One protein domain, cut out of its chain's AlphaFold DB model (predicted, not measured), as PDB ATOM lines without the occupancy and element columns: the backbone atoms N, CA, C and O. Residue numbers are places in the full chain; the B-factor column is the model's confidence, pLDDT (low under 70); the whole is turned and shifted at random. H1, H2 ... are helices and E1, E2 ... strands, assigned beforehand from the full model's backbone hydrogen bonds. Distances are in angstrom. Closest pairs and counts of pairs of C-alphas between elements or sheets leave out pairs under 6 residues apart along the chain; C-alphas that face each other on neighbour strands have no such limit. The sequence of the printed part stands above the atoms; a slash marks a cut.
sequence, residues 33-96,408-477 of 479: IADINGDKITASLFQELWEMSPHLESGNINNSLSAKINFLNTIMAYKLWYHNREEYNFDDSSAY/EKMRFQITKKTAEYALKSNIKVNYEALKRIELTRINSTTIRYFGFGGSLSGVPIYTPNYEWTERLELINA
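AT A GLANCE: This is residues 33 to 96 and 408 to 477 of the 479 residues of an uncharacterized protein of bacterium BRH_c32 (UniProt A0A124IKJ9). One long helix, H2, runs through the middle, with a small sheet of three strands over one side of it and the shorter helices H1, H4, H5 and H6 around it. The small hairpin E4 and E5 lies far from this core, and residues 85 to 96, of which 85 to 88 belong to H3, stick out. The printed part has 134 residues, with six named helices and five named strands in the order E1 E2 H1 H2 H3 H4 E3 H5 E4 E5 H6; the class is mixed, helices and strands. The larger sheet runs E2 E1 E3 and the smaller E4 E5, both antiparallel. The whole is compact, with a radius of gyration of the C-alphas of 16.2 A and spans of 44 by 42 by 33 A.

IN THESE COORDINATES: E1, residues 33 to 36, begins at C-alpha 33 (8.514, 7.638, -39.947), and E2 is residues 39 to 42. H1, residues 43 to 51, is 12.1 A long. H2, residues 65 to 83, is 26.6 A long and ends at C-alpha 83 (18.951, -2.689, -28.769). H3 is residues 85 to 88. After the cut come H4, residues 408 to 423, 22.9 A long, E3, residues 427 to 429, and H5, residues 431 to 436. E4 is residues 447 to 449 and E5 residues 455 to 457. H6, residues 468 to 476, is 12.4 A long and ends at C-alpha 476 (30.392, 6.120, -45.349).

HOW THE PARTS SIT: In the hairpin E1 and E2, N 41 and O 34 are 2.8 A apart, within hydrogen-bond range; between E1 and E3, N 35 and O 428 are 2.8 A apart. H2 is on one face of this sheet, making two layers, a helix over a sheet, at a height over the sheet of 9.6 A; it runs along the strands, at 23 degrees to E1 on the local plane. H1 and H5 only graze the sheet, with residues 43 to 46 and 431 to 435. H2 touches H5 with its residues 65 to 69 alone, at a steep tilt of 59 degrees, opposite ways; the closest C-alphas are those of Leu 65 and Lys 435, 6.1 A. With residues 77 to 81 alone it touches H4, about perpendicular at 80 degrees; the closest C-alphas are those of Leu 80 and Tyr 421, 6.1 A. H4 and H6 touch at a steep tilt of 60 degrees, the same way; the closest C-alphas are those of Thr 415 and Trp 468, 4.6 A. H1 is close to H2 but not clearly touching, the C-alphas of Phe 46 and Leu 72 being 7.4 A apart. H2 and H3 meet only through their link. In the hairpin E4 and E5, N 448 and O 456 are 2.8 A apart; both strands are apart from H2. Every O i to N i+4 pair is within hydrogen-bond range in H1, H2, H4, H5 and H6; H3 is too short for such a pair.

THE WHOLE: The two C-alphas farthest apart are those of Phe 452 and Ala 477, 54.5 A. Residues 97 to 407 are not printed, and C-alphas 96 and 408 are 24.1 A apart across the cut. Of the links that are printed whole, H1 to H2 is long, with 13 residues. The mean pLDDT of the printed part is 85.6; residues 56 to 63, 90 to 93, 408 to 409 and 476 to 477 are under 70.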
ATOM      1  N   ILE A  33       7.515   6.626 -39.590       96.81
ATOM      2  CA  ILE A  33       8.514   7.638 -39.947       96.81
ATOM      3  C   ILE A  33       9.943   7.109 -39.876       96.81
ATOM      4  O   ILE A  33      10.815   7.608 -40.586       96.81
ATOM      5  N   ALA A  34      10.189   6.084 -39.059       97.12
ATOM      6  CA  ALA A  34      11.452   5.365 -39.047       97.12
ATOM      7  C   ALA A  34      11.269   3.912 -38.599       97.12
ATOM      8  O   ALA A  34      10.326   3.579 -37.883       97.12
ATOM      9  N   ASP A  35      12.186   3.053 -39.016       96.62
ATOM     10  CA  ASP A  35      12.256   1.640 -38.655       96.62
ATOM     11  C   ASP A  35      13.717   1.299 -38.345       96.62
ATOM     12  O   ASP A  35      14.602   1.582 -39.157       96.62
ATOM     13  N   ILE A  36      13.966   0.736 -37.162       95.75
ATOM     14  CA  ILE A  36      15.276   0.254 -36.722       95.75
ATOM     15  C   ILE A  36      15.137  -1.235 -36.422       95.75
ATOM     16  O   ILE A  36      14.591  -1.617 -35.390       95.75
ATOM     17  N   ASN A  37      15.639  -2.096 -37.310       92.31
ATOM     18  CA  ASN A  37      15.590  -3.556 -37.131       92.31
ATOM     19  C   ASN A  37      14.170  -4.118 -36.865       92.31
ATOM     20  O   ASN A  37      14.014  -5.114 -36.162       92.31
ATOM     21  N   GLY A  38      13.129  -3.496 -37.422       92.19
ATOM     22  CA  GLY A  38      11.725  -3.845 -37.205       92.19
ATOM     23  C   GLY A  38      11.053  -3.084 -36.058       92.19
ATOM     24  O   GLY A  38       9.829  -3.172 -35.924       92.19
ATOM     25  N   ASP A  39      11.805  -2.328 -35.246       94.50
ATOM     26  CA  ASP A  39      11.232  -1.413 -34.262       94.50
ATOM     27  C   ASP A  39      10.826  -0.090 -34.921       94.50
ATOM     28  O   ASP A  39      11.661   0.698 -35.367       94.50
ATOM     29  N   LYS A  40       9.515   0.150 -34.981       95.38
ATOM     30  CA  LYS A  40       8.918   1.269 -35.710       95.38
ATOM     31  C   LYS A  40       8.759   2.494 -34.815       95.38
ATOM     32  O   LYS A  40       8.226   2.407 -33.710       95.38
ATOM     33  N   ILE A  41       9.150   3.649 -35.340       96.38
ATOM     34  CA  ILE A  41       8.764   4.968 -34.841       96.38
ATOM     35  C   ILE A  41       7.624   5.455 -35.729       96.38
ATOM     36  O   ILE A  41       7.787   5.566 -36.946       96.38
ATOM     37  N   THR A  42       6.471   5.723 -35.127       96.25
ATOM     38  CA  THR A  42       5.293   6.223 -35.836       96.25
ATOM     39  C   THR A  42       5.127   7.730 -35.662       96.25
ATOM     40  O   THR A  42       5.732   8.334 -34.769       96.25
ATOM     41  N   ALA A  43       4.313   8.341 -36.521       95.31
ATOM     42  CA  ALA A  43       3.995   9.759 -36.457       95.31
ATOM     43  C   ALA A  43       3.356  10.141 -35.113       95.31
ATOM     44  O   ALA A  43       3.766  11.137 -34.513       95.31
ATOM     45  N   SER A  44       2.431   9.324 -34.595       94.00
ATOM     46  CA  SER A  44       1.777   9.591 -33.308       94.00
ATOM     47  C   SER A  44       2.751   9.560 -32.125       94.00
ATOM     48  O   SER A  44       2.707  10.444 -31.271       94.00
ATOM     49  N   LEU A  45       3.679   8.592 -32.094       94.00
ATOM     50  CA  LEU A  45       4.705   8.513 -31.052       94.00
ATOM     51  C   LEU A  45       5.633   9.728 -31.107       94.00
ATOM     52  O   LEU A  45       5.955  10.306 -30.074       94.00
ATOM     53  N   PHE A  46       6.065  10.113 -32.308       94.88
ATOM     54  CA  PHE A  46       6.911  11.288 -32.491       94.88
ATOM     55  C   PHE A  46       6.221  12.560 -31.998       94.88
ATOM     56  O   PHE A  46       6.830  13.330 -31.259       94.88
ATOM     57  N   GLN A  47       4.958  12.763 -32.381       92.69
ATOM     58  CA  GLN A  47       4.175  13.919 -31.959       92.69
ATOM     59  C   GLN A  47       3.997  13.946 -30.437       92.69
ATOM     60  O   GLN A  47       4.261  14.972 -29.818       92.69
ATOM     61  N   GLU A  48       3.630  12.817 -29.825       92.94
ATOM     62  CA  GLU A  48       3.473  12.702 -28.371       92.94
ATOM     63  C   GLU A  48       4.772  13.060 -27.635       92.94
ATOM     64  O   GLU A  48       4.759  13.864 -26.704       92.94
ATOM     65  N   LEU A  49       5.907  12.515 -28.081       91.75
ATOM     66  CA  LEU A  49       7.212  12.814 -27.493       91.75
ATOM     67  C   LEU A  49       7.606  14.282 -27.662       91.75
ATOM     68  O   LEU A  49       8.151  14.876 -26.732       91.75
ATOM     69  N   TRP A  50       7.338  14.856 -28.835       89.56
ATOM     70  CA  TRP A  50       7.664  16.244 -29.143       89.56
ATOM     71  C   TRP A  50       6.832  17.214 -28.302       89.56
ATOM     72  O   TRP A  50       7.381  18.116 -27.682       89.56
ATOM     73  N   GLU A  51       5.513  17.049 -28.266       89.38
ATOM     74  CA  GLU A  51       4.601  18.018 -27.646       89.38
ATOM     75  C   GLU A  51       4.611  17.958 -26.112       89.38
ATOM     76  O   GLU A  51       4.336  18.957 -25.445       89.38
ATOM     77  N   MET A  52       4.962  16.806 -25.535       90.25
ATOM     78  CA  MET A  52       5.015  16.625 -24.081       90.25
ATOM     79  C   MET A  52       6.390  16.927 -23.458       90.25
ATOM     80  O   MET A  52       6.517  16.871 -22.230       90.25
ATOM     81  N   SER A  53       7.399  17.255 -24.274       86.50
ATOM     82  CA  SER A  53       8.771  17.540 -23.831       86.50
ATOM     83  C   SER A  53       9.126  19.028 -23.965       86.50
ATOM     84  O   SER A  53       8.760  19.653 -24.960       86.50
ATOM     85  N   PRO A  54       9.893  19.603 -23.018       81.94
ATOM     86  CA  PRO A  54      10.372  20.976 -23.140       81.94
ATOM     87  C   PRO A  54      11.402  21.132 -24.268       81.94
ATOM     88  O   PRO A  54      12.350  20.355 -24.368       81.94
ATOM     89  N   HIS A  55      11.283  22.213 -25.044       74.81
ATOM     90  CA  HIS A  55      12.251  22.599 -26.079       74.81
ATOM     91  C   HIS A  55      13.087  23.801 -25.614       74.81
ATOM     92  O   HIS A  55      12.567  24.913 -25.457       74.81
ATOM     93  N   LEU A  56      14.388  23.578 -25.383       55.66
ATOM     94  CA  LEU A  56      15.330  24.552 -24.797       55.66
ATOM     95  C   LEU A  56      15.619  25.778 -25.694       55.66
ATOM     96  O   LEU A  56      16.111  26.785 -25.197       55.66
ATOM     97  N   GLU A  57      15.253  25.740 -26.979       52.38
ATOM     98  CA  GLU A  57      15.501  26.813 -27.963       52.38
ATOM     99  C   GLU A  57      14.208  27.508 -28.447       52.38
ATOM    100  O   GLU A  57      14.118  28.012 -29.562       52.38
ATOM    101  N   SER A  58      13.168  27.558 -27.611       47.81
ATOM    102  CA  SER A  58      11.810  28.012 -27.980       47.81
ATOM    103  C   SER A  58      11.606  29.538 -28.033       47.81
ATOM    104  O   SER A  58      10.508  30.052 -27.810       47.81
ATOM    105  N   GLY A  59      12.644  30.283 -28.412       42.34
ATOM    106  CA  GLY A  59      12.507  31.657 -28.884       42.34
ATOM    107  C   GLY A  59      12.053  31.677 -30.345       42.34
ATOM    108  O   GLY A  59      12.862  31.888 -31.235       42.34
ATOM    109  N   ASN A  60      10.760  31.463 -30.604       46.53
ATOM    110  CA  ASN A  60      10.101  31.727 -31.898       46.53
ATOM    111  C   ASN A  60      10.656  31.006 -33.160       46.53
ATOM    112  O   ASN A  60      10.338  31.399 -34.282       46.53
ATOM    113  N   ILE A  61      11.445  29.939 -33.005       50.84
ATOM    114  CA  ILE A  61      12.074  29.150 -34.080       50.84
ATOM    115  C   ILE A  61      12.010  27.678 -33.635       50.84
ATOM    116  O   ILE A  61      12.426  27.380 -32.529       50.84
ATOM    117  N   ASN A  62      11.547  26.662 -34.360       53.53
ATOM    118  CA  ASN A  62      10.796  26.515 -35.599       53.53
ATOM    119  C   ASN A  62      10.326  25.043 -35.598       53.53
ATOM    120  O   ASN A  62      11.150  24.158 -35.373       53.53
ATOM    121  N   ASN A  63       9.080  24.742 -35.985       61.47
ATOM    122  CA  ASN A  63       8.691  23.411 -36.500       61.47
ATOM    123  C   ASN A  63       9.404  23.124 -37.847       61.47
ATOM    124  O   ASN A  63       8.782  22.689 -38.820       61.47
ATOM    125  N   SER A  64      10.694  23.457 -37.959       79.38
ATOM    126  CA  SER A  64      11.481  23.246 -39.158       79.38
ATOM    127  C   SER A  64      11.678  21.756 -39.351       79.38
ATOM    128  O   SER A  64      11.759  20.967 -38.405       79.38
ATOM    129  N   LEU A  65      11.811  21.369 -40.614       85.12
ATOM    130  CA  LEU A  65      12.177  20.004 -40.951       85.12
ATOM    131  C   LEU A  65      13.502  19.599 -40.277       85.12
ATOM    132  O   LEU A  65      13.613  18.469 -39.825       85.12
ATOM    133  N   SER A  66      14.461  20.521 -40.131       87.88
ATOM    134  CA  SER A  66      15.729  20.255 -39.439       87.88
ATOM    135  C   SER A  66      15.543  19.905 -37.960       87.88
ATOM    136  O   SER A  66      16.114  18.924 -37.498       87.88
ATOM    137  N   ALA A  67      14.703  20.641 -37.224       87.38
ATOM    138  CA  ALA A  67      14.457  20.360 -35.813       87.38
ATOM    139  C   ALA A  67      13.744  19.008 -35.638       87.38
ATOM    140  O   ALA A  67      14.125  18.210 -34.780       87.38
ATOM    141  N   LYS A  68      12.787  18.695 -36.524       90.69
ATOM    142  CA  LYS A  68      12.141  17.376 -36.564       90.69
ATOM    143  C   LYS A  68      13.132  16.244 -36.836       90.69
ATOM    144  O   LYS A  68      13.049  15.204 -36.191       90.69
ATOM    145  N   ILE A  69      14.063  16.442 -37.772       93.38
ATOM    146  CA  ILE A  69      15.118  15.467 -38.088       93.38
ATOM    147  C   ILE A  69      16.028  15.261 -36.875       93.38
ATOM    148  O   ILE A  69      16.265  14.120 -36.489       93.38
ATOM    149  N   ASN A  70      16.476  16.336 -36.224       92.38
ATOM    150  CA  ASN A  70      17.334  16.248 -35.040       92.38
ATOM    151  C   ASN A  70      16.640  15.507 -33.888       92.38
ATOM    152  O   ASN A  70      17.237  14.648 -33.237       92.38
ATOM    153  N   PHE A  71      15.357  15.780 -33.655       92.81
ATOM    154  CA  PHE A  71      14.604  15.058 -32.635       92.81
ATOM    155  C   PHE A  71      14.384  13.590 -33.006       92.81
ATOM    156  O   PHE A  71      14.601  12.716 -32.168       92.81
ATOM    157  N   LEU A  72      14.050  13.290 -34.267       95.62
ATOM    158  CA  LEU A  72      13.930  11.908 -34.739       95.62
ATOM    159  C   LEU A  72      15.247  11.146 -34.547       95.62
ATOM    160  O   LEU A  72      15.241  10.059 -33.977       95.62
ATOM    161  N   ASN A  73      16.375  11.738 -34.940       95.75
ATOM    162  CA  ASN A  73      17.704  11.153 -34.763       95.75
ATOM    163  C   ASN A  73      18.047  10.937 -33.284       95.75
ATOM    164  O   ASN A  73      18.709   9.955 -32.947       95.75
ATOM    165  N   THR A  74      17.564  11.811 -32.396       94.88
ATOM    166  CA  THR A  74      17.692  11.630 -30.946       94.88
ATOM    167  C   THR A  74      16.875  10.425 -30.472       94.88
ATOM    168  O   THR A  74      17.428   9.545 -29.819       94.88
ATOM    169  N   ILE A  75      15.599  10.297 -30.857       96.06
ATOM    170  CA  ILE A  75      14.776   9.115 -30.520       96.06
ATOM    171  C   ILE A  75      15.439   7.831 -31.045       96.06
ATOM    172  O   ILE A  75      15.535   6.828 -30.334       96.06
ATOM    173  N   MET A  76      15.926   7.864 -32.287       96.81
ATOM    174  CA  MET A  76      16.616   6.739 -32.911       96.81
ATOM    175  C   MET A  76      17.885   6.350 -32.149       96.81
ATOM    176  O   MET A  76      18.126   5.156 -31.972       96.81
ATOM    177  N   ALA A  77      18.659   7.318 -31.644       95.44
ATOM    178  CA  ALA A  77      19.817   7.036 -30.803       95.44
ATOM    179  C   ALA A  77      19.410   6.206 -29.579       95.44
ATOM    180  O   ALA A  77      19.940   5.115 -29.380       95.44
ATOM    181  N   TYR A  78      18.415   6.646 -28.807       94.94
ATOM    182  CA  TYR A  78      17.959   5.915 -27.618       94.94
ATOM    183  C   TYR A  78      17.530   4.478 -27.936       94.94
ATOM    184  O   TYR A  78      17.881   3.549 -27.205       94.94
ATOM    185  N   LYS A  79      16.845   4.264 -29.065       96.00
ATOM    186  CA  LYS A  79      16.494   2.918 -29.541       96.00
ATOM    187  C   LYS A  79      17.714   2.076 -29.902       96.00
ATOM    188  O   LYS A  79      17.788   0.915 -29.505       96.00
ATOM    189  N   LEU A  80      18.695   2.648 -30.603       95.31
ATOM    190  CA  LEU A  80      19.951   1.964 -30.926       95.31
ATOM    191  C   LEU A  80      20.679   1.516 -29.654       95.31
ATOM    192  O   LEU A  80      21.094   0.362 -29.563       95.31
ATOM    193  N   TRP A  81      20.775   2.381 -28.646       93.12
ATOM    194  CA  TRP A  81      21.367   2.022 -27.356       93.12
ATOM    195  C   TRP A  81      20.570   0.937 -26.635       93.12
ATOM    196  O   TRP A  81      21.154  -0.020 -26.134       93.12
ATOM    197  N   TYR A  82      19.239   1.019 -26.646       92.62
ATOM    198  CA  TYR A  82      18.378  -0.004 -26.057       92.62
ATOM    199  C   TYR A  82      18.532  -1.385 -26.715       92.62
ATOM    200  O   TYR A  82      18.524  -2.401 -26.015       92.62
ATOM    201  N   HIS A  83      18.701  -1.441 -28.040       92.94
ATOM    202  CA  HIS A  83      18.951  -2.689 -28.769       92.94
ATOM    203  C   HIS A  83      20.325  -3.300 -28.472       92.94
ATOM    204  O   HIS A  83      20.471  -4.516 -28.558       92.94
ATOM    205  N   ASN A  84      21.307  -2.482 -28.086       91.06
ATOM    206  CA  ASN A  84      22.673  -2.918 -27.771       91.06
ATOM    207  C   ASN A  84      22.965  -2.905 -26.260       91.06
ATOM    208  O   ASN A  84      24.112  -3.011 -25.833       91.06
ATOM    209  N   ARG A  85      21.927  -2.785 -25.428       86.56
ATOM    210  CA  ARG A  85      22.058  -2.586 -23.978       86.56
ATOM    211  C   ARG A  85      22.759  -3.747 -23.263       86.56
ATOM    212  O   ARG A  85      23.375  -3.545 -22.223       86.56
ATOM    213  N   GLU A  86      22.671  -4.951 -23.829       86.00
ATOM    214  CA  GLU A  86      23.298  -6.160 -23.286       86.00
ATOM    215  C   GLU A  86      24.842  -6.067 -23.313       86.00
ATOM    216  O   GLU A  86      25.505  -6.774 -22.563       86.00
ATOM    217  N   GLU A  87      25.434  -5.145 -24.096       86.25
ATOM    218  CA  GLU A  87      26.880  -4.851 -24.050       86.25
ATOM    219  C   GLU A  87      27.328  -4.238 -22.703       86.25
ATOM    220  O   GLU A  87      28.520  -4.261 -22.394       86.25
ATOM    221  N   TYR A  88      26.406  -3.697 -21.894       79.94
ATOM    222  CA  TYR A  88      26.726  -2.872 -20.719       79.94
ATOM    223  C   TYR A  88      26.490  -3.547 -19.361       79.94
ATOM    224  O   TYR A  88      26.722  -2.901 -18.343       79.94
ATOM    225  N   ASN A  89      26.084  -4.826 -19.327       72.06
ATOM    226  CA  ASN A  89      25.922  -5.639 -18.108       72.06
ATOM    227  C   ASN A  89      25.339  -4.864 -16.906       72.06
ATOM    228  O   ASN A  89      26.021  -4.650 -15.900       72.06
ATOM    229  N   PHE A  90      24.074  -4.445 -16.991       69.88
ATOM    230  CA  PHE A  90      23.401  -3.863 -15.831       69.88
ATOM    231  C   PHE A  90      23.264  -4.916 -14.727       69.88
ATOM    232  O   PHE A  90      22.634  -5.950 -14.932       69.88
ATOM    233  N   ASP A  91      23.822  -4.646 -13.548       65.88
ATOM    234  CA  ASP A  91      23.505  -5.421 -12.346       65.88
ATOM    235  C   ASP A  91      22.050  -5.140 -11.925       65.88
ATOM    236  O   ASP A  91      21.575  -4.008 -12.071       65.88
ATOM    237  N   ASP A  92      21.365  -6.133 -11.348       60.81
ATOM    238  CA  ASP A  92      20.009  -6.050 -10.769       60.81
ATOM    239  C   ASP A  92      19.892  -4.925  -9.724       60.81
ATOM    240  O   ASP A  92      18.806  -4.441  -9.400       60.81
ATOM    241  N   SER A  93      21.037  -4.500  -9.184       59.44
ATOM    242  CA  SER A  93      21.178  -3.419  -8.216       59.44
ATOM    243  C   SER A  93      21.223  -2.007  -8.832       59.44
ATOM    244  O   SER A  93      21.187  -1.026  -8.085       59.44
ATOM    245  N   SER A  94      21.274  -1.887 -10.162       72.06
ATOM    246  CA  SER A  94      21.496  -0.622 -10.875       72.06
ATOM    247  C   SER A  94      20.333   0.377 -10.779       72.06
ATOM    248  O   SER A  94      19.165   0.032 -10.551       72.06
ATOM    249  N   ALA A  95      20.660   1.655 -11.010       79.50
ATOM    250  CA  ALA A  95      19.682   2.738 -11.127       79.50
ATOM    251  C   ALA A  95      18.625   2.445 -12.208       79.50
ATOM    252  O   ALA A  95      17.452   2.766 -12.017       79.50
ATOM    253  N   TYR A  96      19.018   1.744 -13.280       86.19
ATOM    254  CA  TYR A  96      18.131   1.292 -14.351       86.19
ATOM    255  C   TYR A  96      16.961   0.441 -13.836       86.19
ATOM    256  O   TYR A  96      15.801   0.808 -14.027       86.19
ATOM    257  N   GLU A 408      33.895  16.706 -22.887       61.81
ATOM    258  CA  GLU A 408      33.622  16.761 -24.349       61.81
ATOM    259  C   GLU A 408      34.000  15.466 -25.085       61.81
ATOM    260  O   GLU A 408      33.361  15.065 -26.067       61.81
ATOM    261  N   LYS A 409      35.017  14.772 -24.570       66.38
ATOM    262  CA  LYS A 409      35.426  13.442 -25.025       66.38
ATOM    263  C   LYS A 409      34.304  12.409 -24.884       66.38
ATOM    264  O   LYS A 409      34.221  11.523 -25.727       66.38
ATOM    265  N   MET A 410      33.424  12.517 -23.887       72.88
ATOM    266  CA  MET A 410      32.282  11.617 -23.689       72.88
ATOM    267  C   MET A 410      31.204  11.827 -24.751       72.88
ATOM    268  O   MET A 410      30.800  10.845 -25.371       72.88
ATOM    269  N   ARG A 411      30.824  13.080 -25.056       73.81
ATOM    270  CA  ARG A 411      29.922  13.369 -26.188       73.81
ATOM    271  C   ARG A 411      30.474  12.747 -27.466       73.81
ATOM    272  O   ARG A 411      29.780  11.990 -28.131       73.81
ATOM    273  N   PHE A 412      31.766  12.938 -27.735       80.31
ATOM    274  CA  PHE A 412      32.437  12.296 -28.867       80.31
ATOM    275  C   PHE A 412      32.301  10.761 -28.852       80.31
ATOM    276  O   PHE A 412      32.004  10.180 -29.898       80.31
ATOM    277  N   GLN A 413      32.519  10.092 -27.710       84.38
ATOM    278  CA  GLN A 413      32.412   8.628 -27.614       84.38
ATOM    279  C   GLN A 413      30.977   8.132 -27.780       84.38
ATOM    280  O   GLN A 413      30.761   7.157 -28.494       84.38
ATOM    281  N   ILE A 414      29.999   8.801 -27.171       87.19
ATOM    282  CA  ILE A 414      28.583   8.460 -27.313       87.19
ATOM    283  C   ILE A 414      28.151   8.624 -28.762       87.19
ATOM    284  O   ILE A 414      27.593   7.694 -29.342       87.19
ATOM    285  N   THR A 415      28.469   9.758 -29.379       89.06
ATOM    286  CA  THR A 415      28.151  10.038 -30.780       89.06
ATOM    287  C   THR A 415      28.812   9.012 -31.704       89.06
ATOM    288  O   THR A 415      28.161   8.458 -32.590       89.06
ATOM    289  N   LYS A 416      30.088   8.673 -31.463       89.56
ATOM    290  CA  LYS A 416      30.809   7.634 -32.214       89.56
ATOM    291  C   LYS A 416      30.157   6.257 -32.058       89.56
ATOM    292  O   LYS A 416      29.868   5.607 -33.056       89.56
ATOM    293  N   LYS A 417      29.906   5.817 -30.824       91.44
ATOM    294  CA  LYS A 417      29.320   4.503 -30.534       91.44
ATOM    295  C   LYS A 417      27.888   4.395 -31.074       91.44
ATOM    296  O   LYS A 417      27.517   3.354 -31.604       91.44
ATOM    297  N   THR A 418      27.116   5.483 -31.039       93.94
ATOM    298  CA  THR A 418      25.784   5.553 -31.665       93.94
ATOM    299  C   THR A 418      25.875   5.328 -33.177       93.94
ATOM    300  O   THR A 418      25.113   4.529 -33.717       93.94
ATOM    301  N   ALA A 419      26.848   5.950 -33.858       94.38
ATOM    302  CA  ALA A 419      27.088   5.716 -35.283       94.38
ATOM    303  C   ALA A 419      27.520   4.263 -35.573       94.38
ATOM    304  O   ALA A 419      27.055   3.665 -36.541       94.38
ATOM    305  N   GLU A 420      28.343   3.653 -34.712       92.88
ATOM    306  CA  GLU A 420      28.711   2.231 -34.821       92.88
ATOM    307  C   GLU A 420      27.495   1.297 -34.683       92.88
ATOM    308  O   GLU A 420      27.384   0.318 -35.424       92.88
ATOM    309  N   TYR A 421      26.566   1.593 -33.770       94.69
ATOM    310  CA  TYR A 421      25.307   0.851 -33.659       94.69
ATOM    311  C   TYR A 421      24.406   1.052 -34.873       94.69
ATOM    312  O   TYR A 421      23.780   0.093 -35.335       94.69
ATOM    313  N   ALA A 422      24.367   2.269 -35.417       94.69
ATOM    314  CA  ALA A 422      23.616   2.572 -36.625       94.69
ATOM    315  C   ALA A 422      24.140   1.784 -37.837       94.69
ATOM    316  O   ALA A 422      23.338   1.198 -38.555       94.69
ATOM    317  N   LEU A 423      25.465   1.676 -38.016       93.00
ATOM    318  CA  LEU A 423      26.091   0.898 -39.102       93.00
ATOM    319  C   LEU A 423      25.720  -0.590 -39.081       93.00
ATOM    320  O   LEU A 423      25.647  -1.229 -40.127       93.00
ATOM    321  N   LYS A 424      25.505  -1.149 -37.888       92.81
ATOM    322  CA  LYS A 424      25.111  -2.553 -37.701       92.81
ATOM    323  C   LYS A 424      23.598  -2.769 -37.808       92.81
ATOM    324  O   LYS A 424      23.148  -3.910 -37.738       92.81
ATOM    325  N   SER A 425      22.820  -1.696 -37.936       93.88
ATOM    326  CA  SER A 425      21.360  -1.731 -37.903       93.88
ATOM    327  C   SER A 425      20.762  -1.462 -39.280       93.88
ATOM    328  O   SER A 425      21.254  -0.648 -40.055       93.88
ATOM    329  N   ASN A 426      19.643  -2.114 -39.578       93.62
ATOM    330  CA  ASN A 426      18.830  -1.815 -40.748       93.62
ATOM    331  C   ASN A 426      17.909  -0.633 -40.429       93.62
ATOM    332  O   ASN A 426      16.803  -0.826 -39.919       93.62
ATOM    333  N   ILE A 427      18.403   0.577 -40.695       95.00
ATOM    334  CA  ILE A 427      17.680   1.827 -40.470       95.00
ATOM    335  C   ILE A 427      16.984   2.265 -41.758       95.00
ATOM    336  O   ILE A 427      17.617   2.407 -42.804       95.00
ATOM    337  N   LYS A 428      15.684   2.544 -41.670       95.88
ATOM    338  CA  LYS A 428      14.907   3.175 -42.744       95.88
ATOM    339  C   LYS A 428      14.217   4.408 -42.195       95.88
ATOM    340  O   LYS A 428      13.579   4.322 -41.152       95.88
ATOM    341  N   VAL A 429      14.311   5.530 -42.904       95.69
ATOM    342  CA  VAL A 429      13.670   6.794 -42.517       95.69
ATOM    343  C   VAL A 429      12.775   7.279 -43.652       95.69
ATOM    344  O   VAL A 429      13.185   7.301 -44.811       95.69
ATOM    345  N   ASN A 430      11.549   7.670 -43.316       95.62
ATOM    346  CA  ASN A 430      10.580   8.263 -44.228       95.62
ATOM    347  C   ASN A 430      10.473   9.769 -43.941       95.62
ATOM    348  O   ASN A 430       9.628  10.223 -43.167       95.62
ATOM    349  N   TYR A 431      11.358  10.554 -44.562       93.56
ATOM    350  CA  TYR A 431      11.405  12.009 -44.372       93.56
ATOM    351  C   TYR A 431      10.143  12.727 -44.867       93.56
ATOM    352  O   TYR A 431       9.768  13.757 -44.309       93.56
ATOM    353  N   GLU A 432       9.455  12.178 -45.873       93.12
ATOM    354  CA  GLU A 432       8.194  12.739 -46.366       93.12
ATOM    355  C   GLU A 432       7.076  12.600 -45.326       93.12
ATOM    356  O   GLU A 432       6.322  13.549 -45.108       93.12
ATOM    357  N   ALA A 433       7.008  11.464 -44.628       93.25
ATOM    358  CA  ALA A 433       6.099  11.283 -43.498       93.25
ATOM    359  C   ALA A 433       6.425  12.240 -42.345       93.25
ATOM    360  O   ALA A 433       5.548  12.946 -41.856       93.25
ATOM    361  N   LEU A 434       7.706  12.348 -41.971       92.12
ATOM    362  CA  LEU A 434       8.165  13.271 -40.927       92.12
ATOM    363  C   LEU A 434       7.790  14.733 -41.236       92.12
ATOM    364  O   LEU A 434       7.357  15.491 -40.359       92.12
ATOM    365  N   LYS A 435       7.932  15.141 -42.502       90.88
ATOM    366  CA  LYS A 435       7.585  16.489 -42.963       90.88
ATOM    367  C   LYS A 435       6.098  16.794 -42.767       90.88
ATOM    368  O   LYS A 435       5.791  17.916 -42.366       90.88
ATOM    369  N   ARG A 436       5.216  15.810 -42.987       91.06
ATOM    370  CA  ARG A 436       3.754  15.939 -42.854       91.06
ATOM    371  C   ARG A 436       3.240  16.022 -41.417       91.06
ATOM    372  O   ARG A 436       2.113  16.463 -41.243       91.06
ATOM    373  N   ILE A 437       4.028  15.642 -40.407       89.88
ATOM    374  CA  ILE A 437       3.581  15.715 -39.005       89.88
ATOM    375  C   ILE A 437       3.270  17.166 -38.625       89.88
ATOM    376  O   ILE A 437       4.149  18.028 -38.673       89.88
ATOM    377  N   GLU A 438       2.045  17.447 -38.211       86.38
ATOM    378  CA  GLU A 438       1.687  18.745 -37.650       86.38
ATOM    379  C   GLU A 438       1.975  18.746 -36.148       86.38
ATOM    380  O   GLU A 438       1.672  17.782 -35.453       86.38
ATOM    381  N   LEU A 439       2.617  19.808 -35.658       84.69
ATOM    382  CA  LEU A 439       3.031  19.939 -34.261       84.69
ATOM    383  C   LEU A 439       2.486  21.247 -33.698       84.69
ATOM    384  O   LEU A 439       2.522  22.284 -34.378       84.69
ATOM    385  N   THR A 440       2.043  21.227 -32.445       81.06
ATOM    386  CA  THR A 440       1.687  22.464 -31.744       81.06
ATOM    387  C   THR A 440       2.901  23.391 -31.596       81.06
ATOM    388  O   THR A 440       4.056  22.970 -31.600       81.06
ATOM    389  N   ARG A 441       2.647  24.701 -31.490       70.62
ATOM    390  CA  ARG A 441       3.690  25.718 -31.237       70.62
ATOM    391  C   ARG A 441       3.904  25.988 -29.747       70.62
ATOM    392  O   ARG A 441       4.572  26.952 -29.385       70.62
ATOM    393  N   ILE A 442       3.267  25.196 -28.892       75.25
ATOM    394  CA  ILE A 442       3.282  25.398 -27.451       75.25
ATOM    395  C   ILE A 442       4.487  24.642 -26.916       75.25
ATOM    396  O   ILE A 442       4.572  23.427 -27.052       75.25
ATOM    397  N   ASN A 443       5.427  25.366 -26.313       77.00
ATOM    398  CA  ASN A 443       6.439  24.715 -25.502       77.00
ATOM    399  C   ASN A 443       5.780  24.298 -24.184       77.00
ATOM    400  O   ASN A 443       5.407  25.156 -23.378       77.00
ATOM    401  N   SER A 444       5.601  22.996 -23.987       81.19
ATOM    402  CA  SER A 444       4.981  22.435 -22.792       81.19
ATOM    403  C   SER A 444       5.849  21.360 -22.161       81.19
ATOM    404  O   SER A 444       6.576  20.628 -22.820       81.19
ATOM    405  N   THR A 445       5.741  21.246 -20.843       85.06
ATOM    406  CA  THR A 445       6.174  20.060 -20.107       85.06
ATOM    407  C   THR A 445       4.937  19.432 -19.506       85.06
ATOM    408  O   THR A 445       4.208  20.083 -18.755       85.06
ATOM    409  N   THR A 446       4.680  18.176 -19.847       89.06
ATOM    410  CA  THR A 446       3.522  17.455 -19.323       89.06
ATOM    411  C   THR A 446       3.921  16.663 -18.088       89.06
ATOM    412  O   THR A 446       4.920  15.950 -18.096       89.06
ATOM    413  N   ILE A 447       3.113  16.740 -17.033       91.81
ATOM    414  CA  ILE A 447       3.227  15.872 -15.856       91.81
ATOM    415  C   ILE A 447       2.042  14.907 -15.880       91.81
ATOM    416  O   ILE A 447       0.888  15.337 -15.885       91.81
ATOM    417  N   ARG A 448       2.316  13.600 -15.891       93.19
ATOM    418  CA  ARG A 448       1.302  12.559 -15.708       93.19
ATOM    419  C   ARG A 448       1.121  12.306 -14.219       93.19
ATOM    420  O   ARG A 448       2.077  11.982 -13.519       93.19
ATOM    421  N   TYR A 449      -0.120  12.414 -13.762       93.44
ATOM    422  CA  TYR A 449      -0.543  11.964 -12.440       93.44
ATOM    423  C   TYR A 449      -1.146  10.568 -12.573       93.44
ATOM    424  O   TYR A 449      -1.988  10.342 -13.443       93.44
ATOM    425  N   PHE A 450      -0.698   9.635 -11.739       93.88
ATOM    426  CA  PHE A 450      -1.148   8.246 -11.786       93.88
ATOM    427  C   PHE A 450      -2.277   8.003 -10.784       93.88
ATOM    428  O   PHE A 450      -2.313   8.580  -9.691       93.88
ATOM    429  N   GLY A 451      -3.186   7.098 -11.144       89.31
ATOM    430  CA  GLY A 451      -4.162   6.541 -10.221       89.31
ATOM    431  C   GLY A 451      -3.497   5.935  -8.982       89.31
ATOM    432  O   GLY A 451      -2.456   5.287  -9.076       89.31
ATOM    433  N   PHE A 452      -4.098   6.160  -7.810       92.81
ATOM    434  CA  PHE A 452      -3.520   5.839  -6.493       92.81
ATOM    435  C   PHE A 452      -2.211   6.577  -6.144       92.81
ATOM    436  O   PHE A 452      -1.493   6.175  -5.227       92.81
ATOM    437  N   GLY A 453      -1.925   7.685  -6.831       88.06
ATOM    438  CA  GLY A 453      -0.847   8.608  -6.491       88.06
ATOM    439  C   GLY A 453       0.474   8.341  -7.211       88.06
ATOM    440  O   GLY A 453       0.714   7.287  -7.798       88.06
ATOM    441  N   GLY A 454       1.355   9.336  -7.123       88.12
ATOM    442  CA  GLY A 454       2.591   9.414  -7.896       88.12
ATOM    443  C   GLY A 454       2.431  10.297  -9.130       88.12
ATOM    444  O   GLY A 454       1.335  10.480  -9.665       88.12
ATOM    445  N   SER A 455       3.546  10.862  -9.568       91.00
ATOM    446  CA  SER A 455       3.618  11.626 -10.802       91.00
ATOM    447  C   SER A 455       4.972  11.442 -11.468       91.00
ATOM    448  O   SER A 455       5.973  11.162 -10.811       91.00
ATOM    449  N   LEU A 456       4.986  11.601 -12.782       92.06
ATOM    450  CA  LEU A 456       6.177  11.543 -13.620       92.06
ATOM    451  C   LEU A 456       5.992  12.528 -14.774       92.06
ATOM    452  O   LEU A 456       4.876  12.988 -15.021       92.06
ATOM    453  N   SER A 457       7.057  12.842 -15.507       91.25
ATOM    454  CA  SER A 457       6.887  13.449 -16.830       91.25
ATOM    455  C   SER A 457       5.954  12.577 -17.685       91.25
ATOM    456  O   SER A 457       5.962  11.352 -17.563       91.25
ATOM    457  N   GLY A 458       5.115  13.198 -18.517       90.31
ATOM    458  CA  GLY A 458       4.161  12.487 -19.375       90.31
ATOM    459  C   GLY A 458       4.852  11.525 -20.341       90.31
ATOM    460  O   GLY A 458       4.355  10.428 -20.596       90.31
ATOM    461  N   VAL A 459       6.042  11.919 -20.786       92.94
ATOM    462  CA  VAL A 459       6.968  11.147 -21.612       92.94
ATOM    463  C   VAL A 459       8.399  11.310 -21.087       92.94
ATOM    464  O   VAL A 459       8.672  12.269 -20.354       92.94
ATOM    465  N   PRO A 460       9.335  10.421 -21.454       92.69
ATOM    466  CA  PRO A 460      10.745  10.655 -21.179       92.69
ATOM    467  C   PRO A 460      11.254  11.926 -21.870       92.69
ATOM    468  O   PRO A 460      10.948  12.161 -23.038       92.69
ATOM    469  N   ILE A 461      12.047  12.731 -21.158       89.75
ATOM    470  CA  ILE A 461      12.645  13.959 -21.700       89.75
ATOM    471  C   ILE A 461      14.007  13.605 -22.292       89.75
ATOM    472  O   ILE A 461      14.996  13.478 -21.574       89.75
ATOM    473  N   TYR A 462      14.048  13.420 -23.605       88.88
ATOM    474  CA  TYR A 462      15.255  13.009 -24.313       88.88
ATOM    475  C   TYR A 462      16.312  14.117 -24.321       88.88
ATOM    476  O   TYR A 462      16.048  15.253 -24.709       88.88
ATOM    477  N   THR A 463      17.539  13.762 -23.948       87.25
ATOM    478  CA  THR A 463      18.696  14.641 -24.119       87.25
ATOM    479  C   THR A 463      19.148  14.591 -25.580       87.25
ATOM    480  O   THR A 463      19.303  13.487 -26.110       87.25
ATOM    481  N   PRO A 464      19.376  15.741 -26.243       88.31
ATOM    482  CA  PRO A 464      19.798  15.765 -27.638       88.31
ATOM    483  C   PRO A 464      21.030  14.890 -27.902       88.31
ATOM    484  O   PRO A 464      22.063  15.034 -27.250       88.31
ATOM    485  N   ASN A 465      20.909  13.985 -28.872       88.00
ATOM    486  CA  ASN A 465      21.991  13.121 -29.344       88.00
ATOM    487  C   ASN A 465      21.741  12.779 -30.818       88.00
ATOM    488  O   ASN A 465      21.384  11.654 -31.158       88.00
ATOM    489  N   TYR A 466      21.840  13.784 -31.688       90.69
ATOM    490  CA  TYR A 466      21.574  13.657 -33.126       90.69
ATOM    491  C   TYR A 466      22.829  13.769 -33.997       90.69
ATOM    492  O   TYR A 466      22.810  13.334 -35.142       90.69
ATOM    493  N   GLU A 467      23.935  14.274 -33.448       90.75
ATOM    494  CA  GLU A 467      25.222  14.488 -34.134       90.75
ATOM    495  C   GLU A 467      25.862  13.185 -34.660       90.75
ATOM    496  O   GLU A 467      26.859  13.197 -35.384       90.75
ATOM    497  N   TRP A 468      25.317  12.016 -34.298       92.56
ATOM    498  CA  TRP A 468      25.831  10.721 -34.749       92.56
ATOM    499  C   TRP A 468      25.600  10.498 -36.242       92.56
ATOM    500  O   TRP A 468      26.356   9.744 -36.857       92.56
ATOM    501  N   THR A 469      24.612  11.169 -36.841       90.69
ATOM    502  CA  THR A 469      24.366  11.086 -38.284       90.69
ATOM    503  C   THR A 469      25.476  11.747 -39.089       90.69
ATOM    504  O   THR A 469      25.914  11.176 -40.081       90.69
ATOM    505  N   GLU A 470      26.017  12.876 -38.622       88.38
ATOM    506  CA  GLU A 470      27.158  13.544 -39.270       88.38
ATOM    507  C   GLU A 470      28.387  12.625 -39.297       88.38
ATOM    508  O   GLU A 470      29.119  12.537 -40.281       88.38
ATOM    509  N   ARG A 471      28.594  11.854 -38.224       82.69
ATOM    510  CA  ARG A 471      29.675  10.859 -38.175       82.69
ATOM    511  C   ARG A 471      29.428   9.666 -39.074       82.69
ATOM    512  O   ARG A 471      30.379   9.141 -39.645       82.69
ATOM    513  N   LEU A 472      28.182   9.219 -39.170       82.81
ATOM    514  CA  LEU A 472      27.813   8.126 -40.058       82.81
ATOM    515  C   LEU A 472      28.127   8.484 -41.518       82.81
ATOM    516  O   LEU A 472      28.648   7.648 -42.253       82.81
ATOM    517  N   GLU A 473      27.870   9.731 -41.915       79.31
ATOM    518  CA  GLU A 473      28.224  10.251 -43.239       79.31
ATOM    519  C   GLU A 473      29.741  10.268 -43.464       79.31
ATOM    520  O   GLU A 473      30.202   9.811 -44.508       79.31
ATOM    521  N   LEU A 474      30.532  10.691 -42.469       75.81
ATOM    522  CA  LEU A 474      32.000  10.656 -42.544       75.81
ATOM    523  C   LEU A 474      32.568   9.234 -42.670       75.81
ATOM    524  O   LEU A 474      33.579   9.041 -43.338       75.81
ATOM    525  N   ILE A 475      31.942   8.238 -42.034       74.00
ATOM    526  CA  ILE A 475      32.377   6.832 -42.118       74.00
ATOM    527  C   ILE A 475      32.006   6.209 -43.474       74.00
ATOM    528  O   ILE A 475      32.734   5.355 -43.974       74.00
ATOM    529  N   ASN A 476      30.890   6.636 -44.071       67.19
ATOM    530  CA  ASN A 476      30.392   6.120 -45.349       67.19
ATOM    531  C   ASN A 476      30.883   6.909 -46.577       67.19
ATOM    532  O   ASN A 476      30.558   6.532 -47.706       67.19
ATOM    533  N   ALA A 477      31.641   7.994 -46.391       53.09
ATOM    534  CA  ALA A 477      32.216   8.752 -47.493       53.09
ATOM    535  C   ALA A 477      33.234   7.885 -48.267       53.09
ATOM    536  O   ALA A 477      34.096   7.257 -47.643       53.09
TER     537      ALA A 477